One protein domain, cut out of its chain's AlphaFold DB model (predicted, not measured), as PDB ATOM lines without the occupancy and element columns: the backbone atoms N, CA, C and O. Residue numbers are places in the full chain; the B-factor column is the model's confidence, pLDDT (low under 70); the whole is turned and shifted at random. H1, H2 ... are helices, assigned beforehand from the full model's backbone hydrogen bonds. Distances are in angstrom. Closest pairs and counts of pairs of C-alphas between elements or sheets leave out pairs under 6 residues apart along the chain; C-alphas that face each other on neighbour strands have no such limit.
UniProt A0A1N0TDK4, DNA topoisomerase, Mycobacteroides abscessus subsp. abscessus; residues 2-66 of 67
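Overview. This is residues 2 to 66 of the 67 residues of the protein "DNA topoisomerase" of Mycobacteroides abscessus subsp. abscessus (UniProt A0A1N0TDK4). An open V: one arm is long H5 with H4 folded back beside it, the other is the short pair H1 and H2, and H3 is at the point, meeting the end of H5. The printed part has 65 residues with five named helices, H1 to H5, and no named strand: all helix. It is only just loose, close to compact, with a radius of gyration of the C-alphas of 13.1 A, spanning 33 by 30 by 15 A.

Arrangement. H1, residues 2 to 7, touches H2, residues 12 to 19, at a steep tilt of 61 degrees; the closest C-alphas, of Gly 5 and Ala 12, are 4.7 A apart. H3, residues 22 to 29, is close to H2 but not clearly touching, the closest C-alphas, of Arg 16 and Pro 22, 7.7 A apart. H5, residues 46 to 64, touches H3 with residues 60 to 64 alone, about perpendicular at 84 degrees; the closest C-alphas, of Arg 23 and Ile 61, are 5.4 A apart. H4, residues 35 to 41, and H5 form a helical hairpin, at a shallow tilt of 24 degrees, opposite ways; H5 touches H4 with residues 48 to 56 alone, and the closest C-alphas, of Ala 41 and Ala 49, are 4.1 A apart. H1 and H2 are apart from H4 and H5. In the five helices every O i to N i+4 pair is within hydrogen-bond range.

Along the chain. H1 begins at C-alpha 2 (149.035, 175.847, 106.030). H5, 27.1 A from first to last C-alpha, ends at C-alpha 64 (135.930, 190.385, 117.812).

Size, cuts and confidence. The C-alphas farthest apart, of Thr 13 and Lys 45, are 34.1 A apart. The printed part has no cut, its four links are tight, and no printed residue is under 70 in pLDDT.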
ATOM      1  N   LYS A   2     148.073 176.900 106.436       96.25
ATOM      2  CA  LYS A   2     149.035 175.847 106.030       96.25
ATOM      3  C   LYS A   2     149.952 175.369 107.174       96.25
ATOM      4  O   LYS A   2     149.996 174.181 107.447       96.25
ATOM      5  N   GLN A   3     150.598 176.302 107.881       96.94
ATOM      6  CA  GLN A   3     151.474 175.989 109.021       96.94
ATOM      7  C   GLN A   3     150.734 175.327 110.193       96.94
ATOM      8  O   GLN A   3     151.239 174.376 110.769       96.94
ATOM      9  N   VAL A   4     149.527 175.802 110.519       96.50
ATOM     10  CA  VAL A   4     148.703 175.235 111.603       96.50
ATOM     11  C   VAL A   4     148.254 173.818 111.255       96.50
ATOM     12  O   VAL A   4     148.364 172.930 112.086       96.50
ATOM     13  N   GLY A   5     147.808 173.589 110.015       97.25
ATOM     14  CA  GLY A   5     147.465 172.251 109.533       97.25
ATOM     15  C   GLY A   5     148.649 171.298 109.633       97.25
ATOM     16  O   GLY A   5     148.533 170.267 110.283       97.25
ATOM     17  N   ALA A   6     149.809 171.689 109.099       97.81
ATOM     18  CA  ALA A   6     151.022 170.880 109.189       97.81
ATOM     19  C   ALA A   6     151.405 170.551 110.643       97.81
ATOM     20  O   ALA A   6     151.673 169.394 110.950       97.81
ATOM     21  N   ALA A   7     151.369 171.536 111.547       97.06
ATOM     22  CA  ALA A   7     151.687 171.332 112.962       97.06
ATOM     23  C   ALA A   7     150.707 170.385 113.680       97.06
ATOM     24  O   ALA A   7     151.091 169.724 114.638       97.06
ATOM     25  N   LEU A   8     149.456 170.315 113.219       96.12
ATOM     26  CA  LEU A   8     148.410 169.458 113.781       96.12
ATOM     27  C   LEU A   8     148.222 168.140 113.010       96.12
ATOM     28  O   LEU A   8     147.262 167.428 113.289       96.12
ATOM     29  N   GLY A   9     149.060 167.835 112.010       96.88
ATOM     30  CA  GLY A   9     148.896 166.645 111.160       96.88
ATOM     31  C   GLY A   9     147.621 166.658 110.305       96.88
ATOM     32  O   GLY A   9     147.096 165.608 109.953       96.88
ATOM     33  N   ASN A  10     147.102 167.844 109.989       96.44
ATOM     34  CA  ASN A  10     145.827 168.059 109.312       96.44
ATOM     35  C   ASN A  10     145.976 168.917 108.048       96.44
ATOM     36  O   ASN A  10     146.959 169.634 107.843       96.44
ATOM     37  N   THR A  11     144.956 168.907 107.188       98.00
ATOM     38  CA  THR A  11     144.928 169.808 106.027       98.00
ATOM     39  C   THR A  11     144.709 171.261 106.458       98.00
ATOM     40  O   THR A  11     144.165 171.554 107.525       98.00
ATOM     41  N   ALA A  12     145.095 172.213 105.602       96.94
ATOM     42  CA  ALA A  12     144.842 173.632 105.859       96.94
ATOM     43  C   ALA A  12     143.341 173.959 105.983       96.94
ATOM     44  O   ALA A  12     142.993 174.919 106.671       96.94
ATOM     45  N   THR A  13     142.483 173.184 105.314       97.69
ATOM     46  CA  THR A  13     141.021 173.299 105.403       97.69
ATOM     47  C   THR A  13     140.535 172.830 106.770       97.69
ATOM     48  O   THR A  13     139.956 173.628 107.496       97.69
ATOM     49  N   VAL A  14     140.900 171.615 107.198       97.12
ATOM     50  CA  VAL A  14     140.521 171.090 108.526       97.12
ATOM     51  C   VAL A  14     141.023 171.997 109.654       97.12
ATOM     52  O   VAL A  14     140.279 172.313 110.575       97.12
ATOM     53  N   ALA A  15     142.256 172.502 109.562       96.62
ATOM     54  CA  ALA A  15     142.781 173.450 110.543       96.62
ATOM     55  C   ALA A  15     141.957 174.745 110.631       96.62
ATOM     56  O   ALA A  15     141.763 175.277 111.723       96.62
ATOM     57  N   ARG A  16     141.482 175.265 109.491       95.69
ATOM     58  CA  ARG A  16     140.643 176.468 109.453       95.69
ATOM     59  C   ARG A  16     139.278 176.212 110.086       95.69
ATOM     60  O   ARG A  16     138.816 177.073 110.824       95.69
ATOM     61  N   ASP A  17     138.674 175.069 109.785       96.62
ATOM     62  CA  ASP A  17     137.256 174.845 110.061       96.62
ATOM     63  C   ASP A  17     137.015 174.203 111.438       96.62
ATOM     64  O   ASP A  17     135.990 174.471 112.058       96.62
ATOM     65  N   ALA A  18     137.961 173.402 111.947       96.12
ATOM     66  CA  ALA A  18     137.799 172.651 113.197       96.12
ATOM     67  C   ALA A  18     138.702 173.110 114.358       96.12
ATOM     68  O   ALA A  18     138.364 172.870 115.513       96.12
ATOM     69  N   TYR A  19     139.844 173.754 114.086       95.44
ATOM     70  CA  TYR A  19     140.854 174.028 115.125       95.44
ATOM     71  C   TYR A  19     141.063 175.509 115.438       95.44
ATOM     72  O   TYR A  19     141.505 175.844 116.537       95.44
ATOM     73  N   VAL A  20     140.786 176.410 114.494       96.31
ATOM     74  CA  VAL A  20     141.017 177.845 114.686       96.31
ATOM     75  C   VAL A  20     139.696 178.581 114.815       96.31
ATOM     76  O   VAL A  20     138.885 178.588 113.896       96.31
ATOM     77  N   ASP A  21     139.516 179.288 115.929       97.00
ATOM     78  CA  ASP A  21     138.364 180.168 116.105       97.00
ATOM     79  C   ASP A  21     138.359 181.272 115.020       97.00
ATOM     80  O   ASP A  21     139.326 182.047 114.923       97.00
ATOM     81  N   PRO A  22     137.286 181.406 114.215       96.62
ATOM     82  CA  PRO A  22     137.231 182.378 113.123       96.62
ATOM     83  C   PRO A  22     137.395 183.826 113.606       96.62
ATOM     84  O   PRO A  22     137.893 184.676 112.861       96.62
ATOM     85  N   ARG A  23     137.072 184.122 114.871       97.56
ATOM     86  CA  ARG A  23     137.221 185.451 115.484       97.56
ATOM     87  C   ARG A  23     138.675 185.900 115.593       97.56
ATOM     88  O   ARG A  23     138.946 187.105 115.570       97.56
ATOM     89  N   VAL A  24     139.623 184.963 115.660       97.00
ATOM     90  CA  VAL A  24     141.061 185.266 115.593       97.00
ATOM     91  C   VAL A  24     141.423 185.793 114.204       97.00
ATOM     92  O   VAL A  24     142.120 186.801 114.085       97.00
ATOM     93  N   VAL A  25     140.897 185.162 113.149       96.00
ATOM     94  CA  VAL A  25     141.128 185.570 111.755       96.00
ATOM     95  C   VAL A  25     140.466 186.915 111.460       96.00
ATOM     96  O   VAL A  25     141.096 187.780 110.854       96.00
ATOM     97  N   VAL A  26     139.228 187.117 111.921       96.69
ATOM     98  CA  VAL A  26     138.521 188.405 111.819       96.69
ATOM     99  C   VAL A  26     139.337 189.506 112.492       96.69
ATOM    100  O   VAL A  26     139.667 190.504 111.858       96.69
ATOM    101  N   SER A  27     139.756 189.303 113.742       97.62
ATOM    102  CA  SER A  27     140.566 190.291 114.462       97.62
ATOM    103  C   SER A  27     141.849 190.653 113.717       97.62
ATOM    104  O   SER A  27     142.163 191.838 113.593       97.62
ATOM    105  N   TYR A  28     142.551 189.653 113.173       96.75
ATOM    106  CA  TYR A  28     143.759 189.870 112.382       96.75
ATOM    107  C   TYR A  28     143.490 190.721 111.134       96.75
ATOM    108  O   TYR A  28     144.234 191.664 110.871       96.75
ATOM    109  N   ARG A  29     142.396 190.453 110.405       96.38
ATOM    110  CA  ARG A  29     141.975 191.260 109.245       96.38
ATOM    111  C   ARG A  29     141.685 192.720 109.609       96.38
ATOM    112  O   ARG A  29     141.902 193.596 108.783       96.38
ATOM    113  N   HIS A  30     141.276 192.985 110.849       96.06
ATOM    114  CA  HIS A  30     141.098 194.335 111.396       96.06
ATOM    115  C   HIS A  30     142.352 194.894 112.100       96.06
ATOM    116  O   HIS A  30     142.250 195.815 112.911       96.06
ATOM    117  N   GLY A  31     143.537 194.328 111.846       96.69
ATOM    118  CA  GLY A  31     144.808 194.809 112.398       96.69
ATOM    119  C   GLY A  31     144.996 194.554 113.899       96.69
ATOM    120  O   GLY A  31     145.904 195.108 114.518       96.69
ATOM    121  N   ARG A  32     144.153 193.723 114.525       97.06
ATOM    122  CA  ARG A  32     144.215 193.412 115.961       97.06
ATOM    123  C   ARG A  32     144.933 192.082 116.177       97.06
ATOM    124  O   ARG A  32     144.546 191.062 115.615       97.06
ATOM    125  N   THR A  33     145.958 192.074 117.032       97.94
ATOM    126  CA  THR A  33     146.767 190.877 117.334       97.94
ATOM    127  C   THR A  33     147.164 190.808 118.812       97.94
ATOM    128  O   THR A  33     146.985 191.768 119.564       97.94
ATOM    129  N   ILE A  34     147.757 189.682 119.229       98.31
ATOM    130  CA  ILE A  34     148.353 189.510 120.566       98.31
ATOM    131  C   ILE A  34     149.846 189.886 120.630       98.31
ATOM    132  O   ILE A  34     150.495 189.611 121.639       98.31
ATOM    133  N   ALA A  35     150.422 190.522 119.602       98.31
ATOM    134  CA  ALA A  35     151.864 190.806 119.544       98.31
ATOM    135  C   ALA A  35     152.431 191.531 120.793       98.31
ATOM    136  O   ALA A  35     153.511 191.158 121.261       98.31
ATOM    137  N   PRO A  36     151.729 192.503 121.417       97.88
ATOM    138  CA  PRO A  36     152.184 193.091 122.680       97.88
ATOM    139  C   PRO A  36     152.225 192.095 123.849       97.88
ATOM    140  O   PRO A  36     153.080 192.201 124.726       97.88
ATOM    141  N   ALA A  37     151.308 191.124 123.889       98.50
ATOM    142  CA  ALA A  37     151.318 190.066 124.895       98.50
ATOM    143  C   ALA A  37     152.483 189.098 124.676       98.50
ATOM    144  O   ALA A  37     153.163 188.776 125.647       98.50
ATOM    145  N   LEU A  38     152.785 188.749 123.422       98.38
ATOM    146  CA  LEU A  38     153.925 187.899 123.075       98.38
ATOM    147  C   LEU A  38     155.255 188.481 123.582       98.38
ATOM    148  O   LEU A  38     156.010 187.795 124.266       98.38
ATOM    149  N   ARG A  39     155.494 189.785 123.371       98.50
ATOM    150  CA  ARG A  39     156.695 190.479 123.889       98.50
ATOM    151  C   ARG A  39     156.790 190.500 125.419       98.50
ATOM    152  O   ARG A  39     157.883 190.576 125.981       98.50
ATOM    153  N   ARG A  40     155.653 190.492 126.123       98.25
ATOM    154  CA  ARG A  40     155.628 190.411 127.594       98.25
ATOM    155  C   ARG A  40     155.906 188.989 128.069       98.25
ATOM    156  O   ARG A  40     156.701 188.827 128.987       98.25
ATOM    157  N   ALA A  41     155.284 187.997 127.433       98.56
ATOM    158  CA  ALA A  41     155.424 186.582 127.756       98.56
ATOM    159  C   ALA A  41     156.863 186.075 127.562       98.56
ATOM    160  O   ALA A  41     157.363 185.354 128.416       98.56
ATOM    161  N   ALA A  42     157.568 186.544 126.526       98.38
ATOM    162  CA  ALA A  42     158.956 186.159 126.236       98.38
ATOM    163  C   ALA A  42     159.964 186.444 127.372       98.38
ATOM    164  O   ALA A  42     161.064 185.909 127.367       98.38
ATOM    165  N   ARG A  43     159.605 187.291 128.348       98.00
ATOM    166  CA  ARG A  43     160.450 187.658 129.501       98.00
ATOM    167  C   ARG A  43     160.001 186.997 130.808       98.00
ATOM    168  O   ARG A  43     160.339 187.478 131.889       98.00
ATOM    169  N   LYS A  44     159.142 185.980 130.737       98.31
ATOM    170  CA  LYS A  44     158.508 185.352 131.901       98.31
ATOM    171  C   LYS A  44     158.788 183.856 131.930       98.31
ATOM    172  O   LYS A  44     159.072 183.247 130.906       98.31
ATOM    173  N   LYS A  45     158.691 183.280 133.131       98.31
ATOM    174  CA  LYS A  45     158.704 181.825 133.321       98.31
ATOM    175  C   LYS A  45     157.523 181.187 132.563       98.31
ATOM    176  O   LYS A  45     156.506 181.874 132.419       98.31
ATOM    177  N   PRO A  46     157.630 179.917 132.130       97.69
ATOM    178  CA  PRO A  46     156.637 179.261 131.273       97.69
ATOM    179  C   PRO A  46     155.178 179.447 131.713       97.69
ATOM    180  O   PRO A  46     154.387 179.971 130.936       97.69
ATOM    181  N   ASP A  47     154.839 179.173 132.974       97.88
ATOM    182  CA  ASP A  47     153.452 179.284 133.463       97.88
ATOM    183  C   ASP A  47     152.905 180.716 133.383       97.88
ATOM    184  O   ASP A  47     151.762 180.969 132.995       97.88
ATOM    185  N   ALA A  48     153.740 181.702 133.721       98.25
ATOM    186  CA  ALA A  48     153.366 183.107 133.624       98.25
ATOM    187  C   ALA A  48     153.244 183.558 132.160       98.25
ATOM    188  O   ALA A  48     152.364 184.357 131.834       98.25
ATOM    189  N   ALA A  49     154.112 183.053 131.279       98.50
ATOM    190  CA  ALA A  49     154.043 183.305 129.846       98.50
ATOM    191  C   ALA A  49     152.743 182.742 129.253       98.50
ATOM    192  O   ALA A  49     152.026 183.481 128.578       98.50
ATOM    193  N   GLN A  50     152.398 181.495 129.580       98.38
ATOM    194  CA  GLN A  50     151.163 180.844 129.149       98.38
ATOM    195  C   GLN A  50     149.930 181.636 129.595       98.38
ATOM    196  O   GLN A  50     149.142 182.066 128.756       98.38
ATOM    197  N   ASN A  51     149.838 181.985 130.881       98.62
ATOM    198  CA  ASN A  51     148.731 182.791 131.406       98.62
ATOM    199  C   ASN A  51     148.574 184.151 130.696       98.62
ATOM    200  O   ASN A  51     147.455 184.617 130.454       98.62
ATOM    201  N   ILE A  52     149.686 184.815 130.349       98.75
ATOM    202  CA  ILE A  52     149.660 186.079 129.595       98.75
ATOM    203  C   ILE A  52     149.081 185.871 128.193       98.75
ATOM    204  O   ILE A  52     148.281 186.698 127.738       98.75
ATOM    205  N   LEU A  53     149.507 184.811 127.502       98.62
ATOM    206  CA  LEU A  53     149.066 184.502 126.146       98.62
ATOM    207  C   LEU A  53     147.592 184.086 126.127       98.62
ATOM    208  O   LEU A  53     146.828 184.651 125.346       98.62
ATOM    209  N   ASP A  54     147.165 183.215 127.040       98.50
ATOM    210  CA  ASP A  54     145.782 182.733 127.128       98.50
ATOM    211  C   ASP A  54     144.805 183.883 127.392       98.50
ATOM    212  O   ASP A  54     143.804 184.051 126.686       98.50
ATOM    213  N   LYS A  55     145.136 184.765 128.345       98.56
ATOM    214  CA  LYS A  55     144.327 185.958 128.633       98.56
ATOM    215  C   LYS A  55     144.251 186.900 127.431       98.56
ATOM    216  O   LYS A  55     143.183 187.440 127.137       98.56
ATOM    217  N   ALA A  56     145.364 187.108 126.728       98.50
ATOM    218  CA  ALA A  56     145.394 187.970 125.551       98.50
ATOM    219  C   ALA A  56     144.568 187.395 124.393       98.50
ATOM    220  O   ALA A  56     143.816 188.138 123.761       98.50
ATOM    221  N   THR A  57     144.657 186.087 124.151       98.25
ATOM    222  CA  THR A  57     143.871 185.383 123.132       98.25
ATOM    223  C   THR A  57     142.381 185.439 123.460       98.25
ATOM    224  O   THR A  57     141.588 185.839 122.607       98.25
ATOM    225  N   ARG A  58     141.993 185.174 124.717       97.94
ATOM    226  CA  ARG A  58     140.607 185.343 125.187       97.94
ATOM    227  C   ARG A  58     140.089 186.755 124.918       97.94
ATOM    228  O   ARG A  58     138.999 186.916 124.373       97.94
ATOM    229  N   HIS A  59     140.861 187.781 125.271       97.69
ATOM    230  CA  HIS A  59     140.464 189.173 125.042       97.69
ATOM    231  C   HIS A  59     140.360 189.518 123.551       97.69
ATOM    232  O   HIS A  59     139.456 190.258 123.166       97.69
ATOM    233  N   LEU A  60     141.261 189.000 122.708       97.94
ATOM    234  CA  LEU A  60     141.197 189.189 121.258       97.94
ATOM    235  C   LEU A  60     139.869 188.653 120.708       97.94
ATOM    236  O   LEU A  60     139.140 189.383 120.039       97.94
ATOM    237  N   ILE A  61     139.526 187.416 121.076       96.75
ATOM    238  CA  ILE A  61     138.294 186.739 120.661       96.75
ATOM    239  C   ILE A  61     137.050 187.496 121.157       96.75
ATOM    240  O   ILE A  61     136.130 187.749 120.380       96.75
ATOM    241  N   GLN A  62     137.028 187.922 122.423       96.25
ATOM    242  CA  GLN A  62     135.908 188.686 122.995       96.25
ATOM    243  C   GLN A  62     135.694 190.040 122.308       96.25
ATOM    244  O   GLN A  62     134.558 190.466 122.119       96.25
ATOM    245  N   ARG A  63     136.773 190.728 121.920       94.06
ATOM    246  CA  ARG A  63     136.682 192.004 121.195       94.06
ATOM    247  C   ARG A  63     136.172 191.831 119.770       94.06
ATOM    248  O   ARG A  63     135.569 192.762 119.247       94.06
ATOM    249  N   ALA A  64     136.426 190.683 119.149       93.56
ATOM    250  CA  ALA A  64     135.930 190.385 117.812       93.56
ATOM    251  C   ALA A  64     134.407 190.227 117.777       93.56
ATOM    252  O   ALA A  64     133.796 190.573 116.783       93.56
ATOM    253  N   ALA A  65     133.790 189.766 118.869       86.56
ATOM    254  CA  ALA A  65     132.332 189.665 118.984       86.56
ATOM    255  C   ALA A  65     131.613 191.032 119.024       86.56
ATOM    256  O   ALA A  65     130.394 191.079 119.107       86.56
ATOM    257  N   ARG A  66     132.370 192.136 119.029       81.69
ATOM    258  CA  ARG A  66     131.871 193.521 119.018       81.69
ATOM    259  C   ARG A  66     132.247 194.267 117.728       81.69
ATOM    260  O   ARG A  66     132.199 195.494 117.715       81.69
TER     261      ARG A  66